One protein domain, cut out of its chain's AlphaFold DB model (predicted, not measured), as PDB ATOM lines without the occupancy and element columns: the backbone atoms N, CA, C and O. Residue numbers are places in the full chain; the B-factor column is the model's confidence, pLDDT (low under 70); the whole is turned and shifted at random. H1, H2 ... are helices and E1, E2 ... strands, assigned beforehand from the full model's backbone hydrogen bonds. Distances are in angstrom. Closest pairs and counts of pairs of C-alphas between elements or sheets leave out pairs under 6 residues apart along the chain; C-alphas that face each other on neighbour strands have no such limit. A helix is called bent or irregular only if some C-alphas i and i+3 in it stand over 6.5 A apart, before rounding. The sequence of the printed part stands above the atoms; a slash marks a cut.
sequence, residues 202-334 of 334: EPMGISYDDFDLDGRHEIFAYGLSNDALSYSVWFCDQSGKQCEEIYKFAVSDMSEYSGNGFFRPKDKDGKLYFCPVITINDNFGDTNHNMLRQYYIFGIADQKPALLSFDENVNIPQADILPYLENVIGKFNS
ATOM      1  N   GLU A 202     218.259 230.793 171.817       84.31
ATOM      2  CA  GLU A 202     218.150 229.339 171.946       84.31
ATOM      3  C   GLU A 202     217.795 228.706 170.589       84.31
ATOM      4  O   GLU A 202     216.626 228.416 170.315       84.31
ATOM      5  N   PRO A 203     218.791 228.479 169.706       88.94
ATOM      6  CA  PRO A 203     218.553 227.739 168.476       88.94
ATOM      7  C   PRO A 203     218.087 226.318 168.818       88.94
ATOM      8  O   PRO A 203     218.583 225.673 169.742       88.94
ATOM      9  N   MET A 204     217.141 225.810 168.038       87.81
ATOM     10  CA  MET A 204     216.483 224.527 168.289       87.81
ATOM     11  C   MET A 204     217.343 223.330 167.896       87.81
ATOM     12  O   MET A 204     217.156 222.224 168.404       87.81
ATOM     13  N   GLY A 205     218.305 223.533 167.004       88.31
ATOM     14  CA  GLY A 205     219.373 222.573 166.800       88.31
ATOM     15  C   GLY A 205     220.524 223.152 166.011       88.31
ATOM     16  O   GLY A 205     220.376 224.125 165.272       88.31
ATOM     17  N   ILE A 206     221.679 222.527 166.208       93.12
ATOM     18  CA  ILE A 206     222.949 222.921 165.618       93.12
ATOM     19  C   ILE A 206     223.679 221.690 165.099       93.12
ATOM     20  O   ILE A 206     223.641 220.626 165.719       93.12
ATOM     21  N   SER A 207     224.409 221.855 164.008       95.12
ATOM     22  CA  SER A 207     225.394 220.896 163.535       95.12
ATOM     23  C   SER A 207     226.694 221.622 163.254       95.12
ATOM     24  O   SER A 207     226.701 222.551 162.458       95.12
ATOM     25  N   TYR A 208     227.770 221.160 163.883       95.56
ATOM     26  CA  TYR A 208     229.134 221.600 163.614       95.56
ATOM     27  C   TYR A 208     229.897 220.435 162.992       95.56
ATOM     28  O   TYR A 208     230.007 219.391 163.645       95.56
ATOM     29  N   ASP A 209     230.326 220.583 161.746       94.69
ATOM     30  CA  ASP A 209     230.979 219.535 160.955       94.69
ATOM     31  C   ASP A 209     231.696 220.152 159.745       94.69
ATOM     32  O   ASP A 209     231.504 221.332 159.473       94.69
ATOM     33  N   ASP A 210     232.489 219.355 159.034       93.56
ATOM     34  CA  ASP A 210     233.085 219.729 157.743       93.56
ATOM     35  C   ASP A 210     232.096 219.384 156.620       93.56
ATOM     36  O   ASP A 210     231.932 218.215 156.241       93.56
ATOM     37  N   PHE A 211     231.331 220.381 156.166       94.81
ATOM     38  CA  PHE A 211     230.200 220.140 155.272       94.81
ATOM     39  C   PHE A 211     230.595 219.958 153.809       94.81
ATOM     40  O   PHE A 211     229.801 219.390 153.057       94.81
ATOM     41  N   ASP A 212     231.770 220.414 153.380       91.94
ATOM     42  CA  ASP A 212     232.257 220.276 152.003       91.94
ATOM     43  C   ASP A 212     233.577 219.516 151.849       91.94
ATOM     44  O   ASP A 212     234.039 219.352 150.718       91.94
ATOM     45  N   LEU A 213     234.073 218.925 152.938       91.56
ATOM     46  CA  LEU A 213     235.295 218.123 153.003       91.56
ATOM     47  C   LEU A 213     236.551 218.932 152.648       91.56
ATOM     48  O   LEU A 213     237.497 218.385 152.072       91.56
ATOM     49  N   ASP A 214     236.558 220.228 152.966       88.44
ATOM     50  CA  ASP A 214     237.704 221.114 152.745       88.44
ATOM     51  C   ASP A 214     238.656 221.192 153.960       88.44
ATOM     52  O   ASP A 214     239.698 221.853 153.908       88.44
ATOM     53  N   GLY A 215     238.331 220.467 155.037       85.75
ATOM     54  CA  GLY A 215     239.073 220.424 156.294       85.75
ATOM     55  C   GLY A 215     238.661 221.509 157.288       85.75
ATOM     56  O   GLY A 215     239.040 221.424 158.464       85.75
ATOM     57  N   ARG A 216     237.876 222.503 156.864       87.56
ATOM     58  CA  ARG A 216     237.288 223.526 157.729       87.56
ATOM     59  C   ARG A 216     235.924 223.057 158.206       87.56
ATOM     60  O   ARG A 216     235.317 222.160 157.648       87.56
ATOM     61  N   HIS A 217     235.542 223.509 159.390       91.94
ATOM     62  CA  HIS A 217     234.303 223.093 160.027       91.94
ATOM     63  C   HIS A 217     233.377 224.290 160.153       91.94
ATOM     64  O   HIS A 217     233.727 225.319 160.733       91.94
ATOM     65  N   GLU A 218     232.156 224.125 159.681       94.31
ATOM     66  CA  GLU A 218     231.124 225.144 159.716       94.31
ATOM     67  C   GLU A 218     230.068 224.776 160.741       94.31
ATOM     68  O   GLU A 218     229.922 223.622 161.157       94.31
ATOM     69  N   ILE A 219     229.282 225.771 161.138       96.44
ATOM     70  CA  ILE A 219     228.080 225.533 161.920       96.44
ATOM     71  C   ILE A 219     226.844 225.872 161.093       96.44
ATOM     72  O   ILE A 219     226.691 226.980 160.582       96.44
ATOM     73  N   PHE A 220     225.928 224.915 161.006       96.94
ATOM     74  CA  PHE A 220     224.542 225.181 160.653       96.94
ATOM     75  C   PHE A 220     223.697 225.156 161.917       96.94
ATOM     76  O   PHE A 220     223.903 224.327 162.807       96.94
ATOM     77  N   ALA A 221     222.717 226.040 161.986       94.88
ATOM     78  CA  ALA A 221     221.735 226.062 163.050       94.88
ATOM     79  C   ALA A 221     220.353 226.366 162.492       94.88
ATOM     80  O   ALA A 221     220.215 226.976 161.437       94.88
ATOM     81  N   TYR A 222     219.321 225.958 163.217       91.69
ATOM     82  CA  TYR A 222     217.954 226.352 162.914       91.69
ATOM     83  C   TYR A 222     217.185 226.629 164.198       91.69
ATOM     84  O   TYR A 222     217.494 226.083 165.261       91.69
ATOM     85  N   GLY A 223     216.172 227.477 164.106       88.44
ATOM     86  CA  GLY A 223     215.316 227.806 165.236       88.44
ATOM     87  C   GLY A 223     214.329 228.909 164.907       88.44
ATOM     88  O   GLY A 223     214.223 229.332 163.759       88.44
ATOM     89  N   LEU A 224     213.586 229.353 165.919       83.75
ATOM     90  CA  LEU A 224     212.686 230.495 165.789       83.75
ATOM     91  C   LEU A 224     213.496 231.779 165.587       83.75
ATOM     92  O   LEU A 224     214.472 232.022 166.306       83.75
ATOM     93  N   SER A 225     213.073 232.599 164.628       78.69
ATOM     94  CA  SER A 225     213.601 233.949 164.447       78.69
ATOM     95  C   SER A 225     213.161 234.877 165.577       78.69
ATOM     96  O   SER A 225     212.161 234.637 166.251       78.69
ATOM     97  N   ASN A 226     213.874 235.993 165.742       76.19
ATOM     98  CA  ASN A 226     213.599 236.994 166.782       76.19
ATOM     99  C   ASN A 226     212.196 237.623 166.725       76.19
ATOM    100  O   ASN A 226     211.715 238.136 167.731       76.19
ATOM    101  N   ASP A 227     211.532 237.608 165.567       76.88
ATOM    102  CA  ASP A 227     210.136 238.049 165.444       76.88
ATOM    103  C   ASP A 227     209.128 237.027 166.002       76.88
ATOM    104  O   ASP A 227     207.950 237.349 166.126       76.88
ATOM    105  N   ALA A 228     209.590 235.821 166.346       72.75
ATOM    106  CA  ALA A 228     208.803 234.671 166.772       72.75
ATOM    107  C   ALA A 228     207.691 234.262 165.789       72.75
ATOM    108  O   ALA A 228     206.798 233.523 166.177       72.75
ATOM    109  N   LEU A 229     207.724 234.716 164.530       75.44
ATOM    110  CA  LEU A 229     206.699 234.431 163.511       75.44
ATOM    111  C   LEU A 229     207.182 233.469 162.425       75.44
ATOM    112  O   LEU A 229     206.437 233.121 161.509       75.44
ATOM    113  N   SER A 230     208.438 233.061 162.502       81.00
ATOM    114  CA  SER A 230     209.082 232.256 161.481       81.00
ATOM    115  C   SER A 230     210.178 231.405 162.086       81.00
ATOM    116  O   SER A 230     210.722 231.699 163.151       81.00
ATOM    117  N   TYR A 231     210.514 230.344 161.372       85.12
ATOM    118  CA  TYR A 231     211.755 229.634 161.609       85.12
ATOM    119  C   TYR A 231     212.830 230.211 160.691       85.12
ATOM    120  O   TYR A 231     212.537 230.785 159.636       85.12
ATOM    121  N   SER A 232     214.088 230.013 161.041       90.56
ATOM    122  CA  SER A 232     215.216 230.404 160.206       90.56
ATOM    123  C   SER A 232     216.328 229.378 160.281       90.56
ATOM    124  O   SER A 232     216.422 228.614 161.244       90.56
ATOM    125  N   VAL A 233     217.140 229.348 159.230       93.69
ATOM    126  CA  VAL A 233     218.387 228.591 159.173       93.69
ATOM    127  C   VAL A 233     219.528 229.582 159.116       93.69
ATOM    128  O   VAL A 233     219.526 230.501 158.295       93.69
ATOM    129  N   TRP A 234     220.502 229.369 159.984       95.88
ATOM    130  CA  TRP A 234     221.701 230.176 160.093       95.88
ATOM    131  C   TRP A 234     222.915 229.332 159.758       95.88
ATOM    132  O   TRP A 234     222.957 228.131 160.038       95.88
ATOM    133  N   PHE A 235     223.903 229.982 159.173       97.12
ATOM    134  CA  PHE A 235     225.183 229.390 158.837       97.12
ATOM    135  C   PHE A 235     226.284 230.305 159.329       97.12
ATOM    136  O   PHE A 235     226.173 231.518 159.140       97.12
ATOM    137  N   CYS A 236     227.342 229.735 159.902       96.38
ATOM    138  CA  CYS A 236     228.583 230.459 160.127       96.38
ATOM    139  C   CYS A 236     229.783 229.624 159.677       96.38
ATOM    140  O   CYS A 236     229.863 228.434 159.994       96.38
ATOM    141  N   ASP A 237     230.699 230.261 158.951       93.94
ATOM    142  CA  ASP A 237     231.984 229.679 158.581       93.94
ATOM    143  C   ASP A 237     232.864 229.469 159.819       93.94
ATOM    144  O   ASP A 237     232.590 230.014 160.893       93.94
ATOM    145  N   GLN A 238     233.945 228.700 159.669       90.62
ATOM    146  CA  GLN A 238     234.858 228.403 160.777       90.62
ATOM    147  C   GLN A 238     235.394 229.683 161.454       90.62
ATOM    148  O   GLN A 238     235.460 229.776 162.686       90.62
ATOM    149  N   SER A 239     235.649 230.721 160.648       89.25
ATOM    150  CA  SER A 239     236.213 231.991 161.113       89.25
ATOM    151  C   SER A 239     235.230 232.804 161.957       89.25
ATOM    152  O   SER A 239     235.627 233.602 162.822       89.25
ATOM    153  N   GLY A 240     233.933 232.598 161.716       91.12
ATOM    154  CA  GLY A 240     232.825 233.407 162.204       91.12
ATOM    155  C   GLY A 240     232.678 234.750 161.477       91.12
ATOM    156  O   GLY A 240     231.830 235.560 161.866       91.12
ATOM    157  N   LYS A 241     233.494 235.035 160.451       90.25
ATOM    158  CA  LYS A 241     233.392 236.273 159.659       90.25
ATOM    159  C   LYS A 241     232.169 236.226 158.750       90.25
ATOM    160  O   LYS A 241     231.468 237.235 158.647       90.25
ATOM    161  N   GLN A 242     231.882 235.075 158.143       92.12
ATOM    162  CA  GLN A 242     230.621 234.837 157.451       92.12
ATOM    163  C   GLN A 242     229.677 234.145 158.424       92.12
ATOM    164  O   GLN A 242     229.891 233.002 158.793       92.12
ATOM    165  N   CYS A 243     228.642 234.849 158.870       94.81
ATOM    166  CA  CYS A 243     227.658 234.298 159.793       94.81
ATOM    167  C   CYS A 243     226.323 235.002 159.547       94.81
ATOM    168  O   CYS A 243     226.201 236.195 159.857       94.81
ATOM    169  N   GLU A 244     225.383 234.298 158.912       94.94
ATOM    170  CA  GLU A 244     224.204 234.863 158.244       94.94
ATOM    171  C   GLU A 244     222.954 233.968 158.346       94.94
ATOM    172  O   GLU A 244     223.043 232.759 158.561       94.94
ATOM    173  N   GLU A 245     221.779 234.579 158.180       94.50
ATOM    174  CA  GLU A 245     220.516 233.871 157.952       94.50
ATOM    175  C   GLU A 245     220.421 233.501 156.473       94.50
ATOM    176  O   GLU A 245     220.333 234.374 155.611       94.50
ATOM    177  N   ILE A 246     220.457 232.202 156.181       95.12
ATOM    178  CA  ILE A 246     220.496 231.687 154.805       95.12
ATOM    179  C   ILE A 246     219.113 231.310 154.281       95.12
ATOM    180  O   ILE A 246     218.924 231.169 153.073       95.12
ATOM    181  N   TYR A 247     218.140 231.125 155.178       92.38
ATOM    182  CA  TYR A 247     216.768 230.819 154.802       92.38
ATOM    183  C   TYR A 247     215.786 231.124 155.925       92.38
ATOM    184  O   TYR A 247     216.106 230.958 157.102       92.38
ATOM    185  N   LYS A 248     214.564 231.509 155.550       88.75
ATOM    186  CA  LYS A 248     213.483 231.846 156.473       88.75
ATOM    187  C   LYS A 248     212.193 231.158 156.043       88.75
ATOM    188  O   LYS A 248     211.765 231.290 154.899       88.75
ATOM    189  N   PHE A 249     211.577 230.434 156.969       79.19
ATOM    190  CA  PHE A 249     210.332 229.705 156.749       79.19
ATOM    191  C   PHE A 249     209.153 230.574 157.186       79.19
ATOM    192  O   PHE A 249     209.124 231.040 158.325       79.19
ATOM    193  N   ALA A 250     208.163 230.776 156.317       69.06
ATOM    194  CA  ALA A 250     206.912 231.405 156.723       69.06
ATOM    195  C   ALA A 250     206.060 230.385 157.489       69.06
ATOM    196  O   ALA A 250     205.762 229.313 156.966       69.06
ATOM    197  N   VAL A 251     205.666 230.712 158.719       64.00
ATOM    198  CA  VAL A 251     204.797 229.848 159.521       64.00
ATOM    199  C   VAL A 251     203.348 230.275 159.300       64.00
ATOM    200  O   VAL A 251     202.971 231.387 159.666       64.00
ATOM    201  N   SER A 252     202.533 229.425 158.668       56.25
ATOM    202  CA  SER A 252     201.120 229.739 158.409       56.25
ATOM    203  C   SER A 252     200.231 229.611 159.653       56.25
ATOM    204  O   SER A 252     199.272 230.371 159.761       56.25
ATOM    205  N   ASP A 253     200.550 228.715 160.601       53.62
ATOM    206  CA  ASP A 253     199.839 228.570 161.884       53.62
ATOM    207  C   ASP A 253     200.737 227.931 162.970       53.62
ATOM    208  O   ASP A 253     201.095 226.759 162.896       53.62
ATOM    209  N   MET A 254     201.126 228.688 164.004       50.00
ATOM    210  CA  MET A 254     202.055 228.225 165.054       50.00
ATOM    211  C   MET A 254     201.523 227.087 165.945       50.00
ATOM    212  O   MET A 254     202.288 226.520 166.726       50.00
ATOM    213  N   SER A 255     200.237 226.741 165.849       49.69
ATOM    214  CA  SER A 255     199.613 225.685 166.657       49.69
ATOM    215  C   SER A 255     199.924 224.250 166.183       49.69
ATOM    216  O   SER A 255     199.566 223.287 166.866       49.69
ATOM    217  N   GLU A 256     200.645 224.092 165.065       50.06
ATOM    218  CA  GLU A 256     200.822 222.818 164.350       50.06
ATOM    219  C   GLU A 256     202.260 222.258 164.335       50.06
ATOM    220  O   GLU A 256     202.521 221.273 163.651       50.06
ATOM    221  N   TYR A 257     203.214 222.810 165.090       56.03
ATOM    222  CA  TYR A 257     204.613 222.344 165.047       56.03
ATOM    223  C   TYR A 257     204.988 221.572 166.312       56.03
ATOM    224  O   TYR A 257     205.140 222.152 167.385       56.03
ATOM    225  N   SER A 258     205.137 220.248 166.202       49.69
ATOM    226  CA  SER A 258     205.344 219.367 167.368       49.69
ATOM    227  C   SER A 258     206.644 218.556 167.359       49.69
ATOM    228  O   SER A 258     206.949 217.886 168.345       49.69
ATOM    229  N   GLY A 259     207.454 218.627 166.300       52.56
ATOM    230  CA  GLY A 259     208.663 217.811 166.184       52.56
ATOM    231  C   GLY A 259     209.758 218.537 165.431       52.56
ATOM    232  O   GLY A 259     209.741 218.553 164.204       52.56
ATOM    233  N   ASN A 260     210.697 219.112 166.181       61.34
ATOM    234  CA  ASN A 260     211.832 219.848 165.641       61.34
ATOM    235  C   ASN A 260     213.113 219.055 165.916       61.34
ATOM    236  O   ASN A 260     213.537 218.875 167.058       61.34
ATOM    237  N   GLY A 261     213.695 218.548 164.834       74.56
ATOM    238  CA  GLY A 261     215.005 217.915 164.785       74.56
ATOM    239  C   GLY A 261     215.639 218.183 163.424       74.56
ATOM    240  O   GLY A 261     215.010 218.749 162.530       74.56
ATOM    241  N   PHE A 262     216.886 217.769 163.244       88.50
ATOM    242  CA  PHE A 262     217.555 217.835 161.949       88.50
ATOM    243  C   PHE A 262     218.212 216.495 161.631       88.50
ATOM    244  O   PHE A 262     218.593 215.742 162.529       88.50
ATOM    245  N   PHE A 263     218.355 216.212 160.343       91.25
ATOM    246  CA  PHE A 263     219.140 215.101 159.827       91.25
ATOM    247  C   PHE A 263     220.451 215.612 159.240       91.25
ATOM    248  O   PHE A 263     220.572 216.777 158.854       91.25
ATOM    249  N   ARG A 264     221.428 214.705 159.179       93.38
ATOM    250  CA  ARG A 264     222.735 214.931 158.557       93.38
ATOM    251  C   ARG A 264     223.044 213.842 157.532       93.38
ATOM    252  O   ARG A 264     223.898 212.996 157.806       93.38
ATOM    253  N   PRO A 265     222.284 213.772 156.425       94.81
ATOM    254  CA  PRO A 265     222.571 212.816 155.368       94.81
ATOM    255  C   PRO A 265     223.924 213.117 154.729       94.81
ATOM    256  O   PRO A 265     224.415 214.250 154.773       94.81
ATOM    257  N   LYS A 266     224.505 212.079 154.133       94.19
ATOM    258  CA  LYS A 266     225.725 212.176 153.338       94.19
ATOM    259  C   LYS A 266     225.438 211.810 151.895       94.19
ATOM    260  O   LYS A 266     224.576 210.970 151.635       94.19
ATOM    261  N   ASP A 267     226.167 212.408 150.965       93.62
ATOM    262  CA  ASP A 267     226.207 211.880 149.604       93.62
ATOM    263  C   ASP A 267     227.211 210.724 149.466       93.62
ATOM    264  O   ASP A 267     227.864 210.297 150.422       93.62
ATOM    265  N   LYS A 268     227.314 210.197 148.241       92.31
ATOM    266  CA  LYS A 268     228.219 209.097 147.880       92.31
ATOM    267  C   LYS A 268     229.702 209.423 148.110       92.31
ATOM    268  O   LYS A 268     230.488 208.495 148.272       92.31
ATOM    269  N   ASP A 269     230.060 210.706 148.095       91.50
ATOM    270  CA  ASP A 269     231.427 211.201 148.250       91.50
ATOM    271  C   ASP A 269     231.726 211.536 149.727       91.50
ATOM    272  O   ASP A 269     232.853 211.864 150.085       91.50
ATOM    273  N   GLY A 270     230.732 211.374 150.610       92.31
ATOM    274  CA  GLY A 270     230.841 211.571 152.053       92.31
ATOM    275  C   GLY A 270     230.504 212.985 152.516       92.31
ATOM    276  O   GLY A 270     230.508 213.223 153.728       92.31
ATOM    277  N   LYS A 271     230.175 213.890 151.586       94.25
ATOM    278  CA  LYS A 271     229.818 215.276 151.875       94.25
ATOM    279  C   LYS A 271     228.554 215.327 152.716       94.25
ATOM    280  O   LYS A 271     227.605 214.584 152.457       94.25
ATOM    281  N   LEU A 272     228.543 216.197 153.714       95.56
ATOM    282  CA  LEU A 272     227.439 216.333 154.653       95.56
ATOM    283  C   LEU A 272     226.440 217.397 154.204       95.56
ATOM    284  O   LEU A 272     226.783 218.391 153.570       95.56
ATOM    285  N   TYR A 273     225.186 217.197 154.598       96.06
ATOM    286  CA  TYR A 273     224.106 218.151 154.371       96.06
ATOM    287  C   TYR A 273     223.361 218.396 155.677       96.06
ATOM    288  O   TYR A 273     223.214 217.497 156.504       96.06
ATOM    289  N   PHE A 274     222.872 219.612 155.872       96.00
ATOM    290  CA  PHE A 274     222.079 219.985 157.035       96.00
ATOM    291  C   PHE A 274     220.600 220.011 156.662       96.00
ATOM    292  O   PHE A 274     220.183 220.798 155.817       96.00
ATOM    293  N   CYS A 275     219.803 219.135 157.274       93.31
ATOM    294  CA  CYS A 275     218.403 218.959 156.895       93.31
ATOM    295  C   CYS A 275     217.463 219.171 158.087       93.31
ATOM    296  O   CYS A 275     217.121 218.189 158.757       93.31
ATOM    297  N   PRO A 276     217.053 220.414 158.403       88.81
ATOM    298  CA  PRO A 276     216.032 220.646 159.415       88.81
ATOM    299  C   PRO A 276     214.701 220.048 158.948       88.81
ATOM    300  O   PRO A 276     214.331 220.149 157.776       88.81
ATOM    301  N   VAL A 277     213.993 219.405 159.873       79.00
ATOM    302  CA  VAL A 277     212.692 218.789 159.606       79.00
ATOM    303  C   VAL A 277     211.633 219.568 160.330       79.00
ATOM    304  O   VAL A 277     211.669 219.692 161.555       79.00
ATOM    305  N   ILE A 278     210.677 220.053 159.552       75.06
ATOM    306  CA  ILE A 278     209.551 220.808 160.064       75.06
ATOM    307  C   ILE A 278     208.323 219.912 159.950       75.06
ATOM    308  O   ILE A 278     207.856 219.596 158.856       75.06
ATOM    309  N   THR A 279     207.826 219.461 161.097       71.88
ATOM    310  CA  THR A 279     206.613 218.641 161.165       71.88
ATOM    311  C   THR A 279     205.392 219.548 161.220       71.88
ATOM    312  O   THR A 279     205.290 220.344 162.150       71.88
ATOM    313  N   ILE A 280     204.482 219.403 160.254       69.06
ATOM    314  CA  ILE A 280     203.196 220.105 160.209       69.06
ATOM    315  C   ILE A 280     202.129 219.114 160.679       69.06
ATOM    316  O   ILE A 280     201.963 218.036 160.106       69.06
ATOM    317  N   ASN A 281     201.464 219.435 161.781       62.41
ATOM    318  CA  ASN A 281     200.475 218.576 162.418       62.41
ATOM    319  C   ASN A 281     199.243 218.430 161.513       62.41
ATOM    320  O   ASN A 281     198.446 219.355 161.410       62.41
ATOM    321  N   ASP A 282     199.057 217.263 160.897       53.69
ATOM    322  CA  ASP A 282     197.807 216.937 160.212       53.69
ATOM    323  C   ASP A 282     196.967 216.025 161.122       53.69
ATOM    324  O   ASP A 282     197.299 214.867 161.363       53.69
ATOM    325  N   ASN A 283     195.905 216.611 161.679       50.09
ATOM    326  CA  ASN A 283     194.779 215.991 162.379       50.09
ATOM    327  C   ASN A 283     195.079 215.018 163.550       50.09
ATOM    328  O   ASN A 283     195.326 213.824 163.382       50.09
ATOM    329  N   PHE A 284     194.864 215.512 164.778       45.09
ATOM    330  CA  PHE A 284     194.688 214.717 166.005       45.09
ATOM    331  C   PHE A 284     193.586 213.648 165.825       45.09
ATOM    332  O   PHE A 284     192.412 213.899 166.103       45.09
ATOM    333  N   GLY A 285     193.940 212.444 165.369       46.88
ATOM    334  CA  GLY A 285     192.976 211.349 165.244       46.88
ATOM    335  C   GLY A 285     193.401 210.144 164.409       46.88
ATOM    336  O   GLY A 285     192.787 209.089 164.574       46.88
ATOM    337  N   ASP A 286     194.425 210.249 163.554       47.75
ATOM    338  CA  ASP A 286     194.894 209.095 162.778       47.75
ATOM    339  C   ASP A 286     195.956 208.298 163.556       47.75
ATOM    340  O   ASP A 286     196.991 208.807 163.980       47.75
ATOM    341  N   THR A 287     195.677 207.017 163.786       47.72
ATOM    342  CA  THR A 287     196.586 206.073 164.451       47.72
ATOM    343  C   THR A 287     197.727 205.608 163.544       47.72
ATOM    344  O   THR A 287     198.683 204.987 164.018       47.72
ATOM    345  N   ASN A 288     197.656 205.899 162.242       51.00
ATOM    346  CA  ASN A 288     198.781 205.720 161.336       51.00
ATOM    347  C   ASN A 288     199.749 206.888 161.538       51.00
ATOM    348  O   ASN A 288     199.378 208.033 161.334       51.00
ATOM    349  N   HIS A 289     200.983 206.603 161.953       54.50
ATOM    350  CA  HIS A 289     202.016 207.568 162.371       54.50
ATOM    351  C   HIS A 289     202.595 208.425 161.215       54.50
ATOM    352  O   HIS A 289     203.786 208.744 161.183       54.50
ATOM    353  N   ASN A 290     201.756 208.755 160.242       57.09
ATOM    354  CA  ASN A 290     202.039 209.502 159.038       57.09
ATOM    355  C   ASN A 290     201.844 210.988 159.335       57.09
ATOM    356  O   ASN A 290     200.720 211.471 159.409       57.09
ATOM    357  N   MET A 291     202.950 211.698 159.547       65.44
ATOM    358  CA  MET A 291     202.947 213.147 159.744       65.44
ATOM    359  C   MET A 291     203.365 213.823 158.443       65.44
ATOM    360  O   MET A 291     204.367 213.417 157.844       65.44
ATOM    361  N   LEU A 292     202.635 214.860 158.029       72.69
ATOM    362  CA  LEU A 292     203.077 215.722 156.941       72.69
ATOM    363  C   LEU A 292     204.336 216.466 157.401       72.69
ATOM    364  O   LEU A 292     204.370 217.075 158.474       72.69
ATOM    365  N   ARG A 293     205.403 216.383 156.613       76.31
ATOM    366  CA  ARG A 293     206.668 217.043 156.929       76.31
ATOM    367  C   ARG A 293     207.161 217.832 155.737       76.31
ATOM    368  O   ARG A 293     207.041 217.390 154.593       76.31
ATOM    369  N   GLN A 294     207.769 218.966 156.052       80.25
ATOM    370  CA  GLN A 294     208.577 219.726 155.122       80.25
ATOM    371  C   GLN A 294     210.048 219.431 155.390       80.25
ATOM    372  O   GLN A 294     210.519 219.521 156.530       80.25
ATOM    373  N   TYR A 295     210.766 219.094 154.326       82.50
ATOM    374  CA  TYR A 295     212.203 218.881 154.348       82.50
ATOM    375  C   TYR A 295     212.895 219.947 153.530       82.50
ATOM    376  O   TYR A 295     212.467 220.287 152.430       82.50
ATOM    377  N   TYR A 296     214.013 220.408 154.061       88.94
ATOM    378  CA  TYR A 296     214.892 221.354 153.404       88.94
ATOM    379  C   TYR A 296     216.296 220.793 153.493       88.94
ATOM    380  O   TYR A 296     216.689 220.292 154.542       88.94
ATOM    381  N   ILE A 297     217.030 220.832 152.391       93.69
ATOM    382  CA  ILE A 297     218.369 220.267 152.284       93.69
ATOM    383  C   ILE A 297     219.325 221.423 152.069       93.69
ATOM    384  O   ILE A 297     219.370 222.008 150.986       93.69
ATOM    385  N   PHE A 298     220.077 221.751 153.112       95.69
ATOM    386  CA  PHE A 298     221.129 222.751 153.061       95.69
ATOM    387  C   PHE A 298     222.486 222.083 152.911       95.69
ATOM    388  O   PHE A 298     222.727 220.992 153.426       95.69
ATOM    389  N   GLY A 299     223.390 222.762 152.227       94.94
ATOM    390  CA  GLY A 299     224.786 222.370 152.130       94.94
ATOM    391  C   GLY A 299     225.615 223.533 151.617       94.94
ATOM    392  O   GLY A 299     225.100 224.636 151.425       94.94
ATOM    393  N   ILE A 300     226.896 223.280 151.386       94.19
ATOM    394  CA  ILE A 300     227.797 224.262 150.787       94.19
ATOM    395  C   ILE A 300     227.900 223.962 149.290       94.19
ATOM    396  O   ILE A 300     228.263 222.854 148.906       94.19
ATOM    397  N   ALA A 301     227.577 224.916 148.426       90.19
ATOM    398  CA  ALA A 301     227.748 224.822 146.977       90.19
ATOM    399  C   ALA A 301     228.504 226.059 146.488       90.19
ATOM    400  O   ALA A 301     228.226 227.168 146.934       90.19
ATOM    401  N   ASP A 302     229.494 225.868 145.612       88.12
ATOM    402  CA  ASP A 302     230.376 226.945 145.142       88.12
ATOM    403  C   ASP A 302     230.964 227.792 146.294       88.12
ATOM    404  O   ASP A 302     230.998 229.022 146.230       88.12
ATOM    405  N   GLN A 303     231.407 227.113 147.363       85.88
ATOM    406  CA  GLN A 303     231.966 227.711 148.589       85.88
ATOM    407  C   GLN A 303     230.994 228.638 149.341       85.88
ATOM    408  O   GLN A 303     231.417 229.551 150.050       85.88
ATOM    409  N   LYS A 304     229.680 228.448 149.170       91.69
ATOM    410  CA  LYS A 304     228.648 229.226 149.863       91.69
ATOM    411  C   LYS A 304     227.548 228.335 150.426       91.69
ATOM    412  O   LYS A 304     227.179 227.354 149.780       91.69
ATOM    413  N   PRO A 305     226.971 228.681 151.585       95.50
ATOM    414  CA  PRO A 305     225.804 227.974 152.089       95.50
ATOM    415  C   PRO A 305     224.598 228.220 151.171       95.50
ATOM    416  O   PRO A 305     224.351 229.347 150.736       95.50
ATOM    417  N   ALA A 306     223.830 227.175 150.879       94.69
ATOM    418  CA  ALA A 306     222.648 227.277 150.033       94.69
ATOM    419  C   ALA A 306     221.568 226.262 150.418       94.69
ATOM    420  O   ALA A 306     221.861 225.168 150.904       94.69
ATOM    421  N   LEU A 307     220.310 226.620 150.140       94.44
ATOM    422  CA  LEU A 307     219.222 225.652 150.019       94.44
ATOM    423  C   LEU A 307     219.363 224.941 148.669       94.44
ATOM    424  O   LEU A 307     219.254 225.576 147.622       94.44
ATOM    425  N   LEU A 308     219.594 223.634 148.698       94.06
ATOM    426  CA  LEU A 308     219.852 222.827 147.503       94.06
ATOM    427  C   LEU A 308     218.591 222.132 146.991       94.06
ATOM    428  O   LEU A 308     218.403 221.977 145.788       94.06
ATOM    429  N   SER A 309     217.718 221.717 147.905       92.25
ATOM    430  CA  SER A 309     216.454 221.062 147.582       92.25
ATOM    431  C   SER A 309     215.478 221.220 148.738       92.25
ATOM    432  O   SER A 309     215.886 221.353 149.891       92.25
ATOM    433  N   PHE A 310     214.184 221.164 148.444       88.56
ATOM    434  CA  PHE A 310     213.129 221.134 149.450       88.56
ATOM    435  C   PHE A 310     211.947 220.292 148.959       88.56
ATOM    436  O   PHE A 310     211.742 220.154 147.753       88.56
ATOM    437  N   ASP A 311     211.189 219.719 149.890       84.56
ATOM    438  CA  ASP A 311     209.928 219.026 149.613       84.56
ATOM    439  C   ASP A 311     208.948 219.292 150.763       84.56
ATOM    440  O   ASP A 311     209.223 218.967 151.919       84.56
ATOM    441  N   GLU A 312     207.828 219.944 150.451       76.38
ATOM    442  CA  GLU A 312     206.877 220.472 151.435       76.38
ATOM    443  C   GLU A 312     205.736 219.503 151.776       76.38
ATOM    444  O   GLU A 312     204.965 219.778 152.692       76.38
ATOM    445  N   ASN A 313     205.600 218.383 151.057       73.25
ATOM    446  CA  ASN A 313     204.451 217.480 151.195       73.25
ATOM    447  C   ASN A 313     204.877 216.014 151.273       73.25
ATOM    448  O   ASN A 313     204.354 215.146 150.567       73.25
ATOM    449  N   VAL A 314     205.832 215.724 152.152       74.75
ATOM    450  CA  VAL A 314     206.368 214.375 152.294       74.75
ATOM    451  C   VAL A 314     205.689 213.665 153.452       74.75
ATOM    452  O   VAL A 314     205.841 214.030 154.618       74.75
ATOM    453  N   ASN A 315     204.976 212.594 153.119       79.88
ATOM    454  CA  ASN A 315     204.363 211.703 154.088       79.88
ATOM    455  C   ASN A 315     205.124 210.374 154.127       79.88
ATOM    456  O   ASN A 315     204.813 209.445 153.379       79.88
ATOM    457  N   ILE A 316     206.157 210.311 154.966       77.19
ATOM    458  CA  ILE A 316     206.992 209.116 155.142       77.19
ATOM    459  C   ILE A 316     207.168 208.785 156.628       77.19
ATOM    460  O   ILE A 316     207.221 209.698 157.463       77.19
ATOM    461  N   PRO A 317     207.307 207.500 156.996       78.50
ATOM    462  CA  PRO A 317     207.664 207.112 158.356       78.50
ATOM    463  C   PRO A 317     208.996 207.733 158.798       78.50
ATOM    464  O   PRO A 317     209.904 207.921 157.993       78.50
ATOM    465  N   GLN A 318     209.144 208.007 160.099       76.81
ATOM    466  CA  GLN A 318     210.368 208.608 160.658       76.81
ATOM    467  C   GLN A 318     211.642 207.812 160.307       76.81
ATOM    468  O   GLN A 318     212.699 208.399 160.090       76.81
ATOM    469  N   ALA A 319     211.541 206.480 160.253       83.06
ATOM    470  CA  ALA A 319     212.661 205.586 159.950       83.06
ATOM    471  C   ALA A 319     213.162 205.700 158.498       83.06
ATOM    472  O   ALA A 319     214.328 205.418 158.237       83.06
ATOM    473  N   ASP A 320     212.307 206.153 157.579       86.31
ATOM    474  CA  ASP A 320     212.601 206.212 156.146       86.31
ATOM    475  C   ASP A 320     213.075 207.602 155.694       86.31
ATOM    476  O   ASP A 320     213.433 207.790 154.531       86.31
ATOM    477  N   ILE A 321     213.126 208.579 156.611       84.75
ATOM    478  CA  ILE A 321     213.537 209.958 156.311       84.75
ATOM    479  C   ILE A 321     214.967 210.015 155.794       84.75
ATOM    480  O   ILE A 321     215.214 210.601 154.744       84.75
ATOM    481  N   LEU A 322     215.914 209.436 156.533       89.19
ATOM    482  CA  LEU A 322     217.324 209.517 156.168       89.19
ATOM    483  C   LEU A 322     217.585 208.863 154.793       89.19
ATOM    484  O   LEU A 322     218.128 209.557 153.934       89.19
ATOM    485  N   PRO A 323     217.103 207.630 154.510       91.56
ATOM    486  CA  PRO A 323     217.183 207.048 153.167       91.56
ATOM    487  C   PRO A 323     216.515 207.890 152.071       91.56
ATOM    488  O   PRO A 323     217.018 207.961 150.949       91.56
ATOM    489  N   TYR A 324     215.374 208.528 152.365       90.50
ATOM    490  CA  TYR A 324     214.715 209.431 151.422       90.50
ATOM    491  C   TYR A 324     215.602 210.644 151.104       90.50
ATOM    492  O   TYR A 324     215.816 210.938 149.928       90.50
ATOM    493  N   LEU A 325     216.165 211.304 152.121       91.56
ATOM    494  CA  LEU A 325     217.041 212.465 151.942       91.56
ATOM    495  C   LEU A 325     218.301 212.105 151.146       91.56
ATOM    496  O   LEU A 325     218.637 212.805 150.195       91.56
ATOM    497  N   GLU A 326     218.957 210.991 151.477       93.06
ATOM    498  CA  GLU A 326     220.135 210.493 150.748       93.06
ATOM    499  C   GLU A 326     219.816 210.207 149.269       93.06
ATOM    500  O   GLU A 326     220.612 210.518 148.382       93.06
ATOM    501  N   ASN A 327     218.621 209.684 148.970       92.00
ATOM    502  CA  ASN A 327     218.157 209.475 147.597       92.00
ATOM    503  C   ASN A 327     217.910 210.801 146.858       92.00
ATOM    504  O   ASN A 327     218.314 210.944 145.703       92.00
ATOM    505  N   VAL A 328     217.268 211.783 147.504       91.62
ATOM    506  CA  VAL A 328     217.076 213.123 146.922       91.62
ATOM    507  C   VAL A 328     218.431 213.765 146.607       91.62
ATOM    508  O   VAL A 328     218.628 214.221 145.483       91.62
ATOM    509  N   ILE A 329     219.382 213.702 147.545       92.94
ATOM    510  CA  ILE A 329     220.760 214.187 147.375       92.94
ATOM    511  C   ILE A 329     221.456 213.511 146.195       92.94
ATOM    512  O   ILE A 329     222.017 214.180 145.326       92.94
ATOM    513  N   GLY A 330     221.352 212.184 146.098       89.25
ATOM    514  CA  GLY A 330     221.934 211.431 144.991       89.25
ATOM    515  C   GLY A 330     221.423 211.853 143.608       89.25
ATOM    516  O   GLY A 330     222.165 211.725 142.638       89.25
ATOM    517  N   LYS A 331     220.189 212.369 143.505       86.88
ATOM    518  CA  LYS A 331     219.573 212.782 142.231       86.88
ATOM    519  C   LYS A 331     219.982 214.169 141.750       86.88
ATOM    520  O   LYS A 331     219.955 214.392 140.546       86.88
ATOM    521  N   PHE A 332     220.278 215.111 142.645       82.00
ATOM    522  CA  PHE A 332     220.694 216.456 142.222       82.00
ATOM    523  C   PHE A 332     222.215 216.612 142.120       82.00
ATOM    524  O   PHE A 332     222.683 217.565 141.507       82.00
ATOM    525  N   ASN A 333     222.980 215.655 142.655       76.81
ATOM    526  CA  ASN A 333     224.431 215.564 142.473       76.81
ATOM    527  C   ASN A 333     224.855 214.718 141.251       76.81
ATOM    528  O   ASN A 333     226.055 214.549 141.018       76.81
ATOM    529  N   SER A 334     223.906 214.124 140.513       65.00
ATOM    530  CA  SER A 334     224.153 213.287 139.321       65.00
ATOM    531  C   SER A 334     224.060 214.068 138.019       65.00
ATOM    532  O   SER A 334     224.942 213.871 137.157       65.00
TER     533      SER A 334
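What this domain is: This is residues 202 to 334 of the 334 residues of an uncharacterized protein of Clostridium sp. chh4-2 (UniProt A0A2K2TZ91). Two four-stranded antiparallel sheets stand face to face as a sandwich, E1 E2 E3 E4 and E5 E6 E7 E8, their strands nearly aligned at 17 degrees but their best planes 38 degrees apart; the helix H1 covers the second sheet on its face away from the first. Each sheet is a meander, each strand the antiparallel neighbour of the one before. The printed part has 133 residues, with eight named strands followed by one named helix, and its class is mostly strand. It is compact, with a radius of gyration of the C-alphas of 15.1 A, and flat, spanning 48 by 36 by 18 A.

Where its parts are: Find C-alpha 205 at (219.373, 222.573, 166.800), where E1 begins; it runs to residue 209. Next come E2, residues 218 to 224, E3, residues 230 to 236, and E4, residues 243 to 250, 21.2 A long. Look for E5 at residues 257 to 263 and E6 at 275 to 280. E7, residues 292 to 301, is 28.1 A long; E8, residues 304 to 315, is 30.2 A long and bends by 55 degrees at residue 312. H1, residues 318 to 332, is 22.5 A long and ends at C-alpha 332, (220.694, 216.456, 142.222); it is irregular, with C-alphas 319 and 322 7.2 A apart.

How they stand to each other: Start with the hairpin E1 and E2, where N 207 and O 220 are 2.8 A apart, within hydrogen-bond range. So are N 221 and O 234 at 2.9 A in the hairpin E2 and E3, and N 233 and O 247 at 2.9 A in E3 and E4. In the second sheet, look at N 263 and O 275, 2.8 A, across E5 and E6; N 280 and O 292, 2.9 A, across E6 and E7; and N 297 and O 309, 2.8 A, across E7 and E8. Between the sheets, the closest C-alphas of E1 and E5 are those of Gly 205 and Gly 261, 6.7 A; those of E4 and E8 are Ile 246 and Ala 306, 6.8 A. H1 is on the second sheet at a height of 9.0 A over the sheet, slantwise to the strands, at 43 degrees to E7 on the local plane. Its closest C-alpha pair with E7 is Ile 297 and Leu 325, 7.9 A. In H1, 9 of 11 O i to N i+4 pairs are within hydrogen-bond range.

The domain as a whole: The C-alphas farthest apart are those of Ser 239 and Gly 285, 48.1 A. The printed part has no cut and ends at the chain's last residue, 334. The links E5 to E6 and E6 to E7 are long, with 11 residues each. The mean pLDDT of the printed part is 82.5; it is under 70 at residues 250 to 260, 280 to 291 and 334.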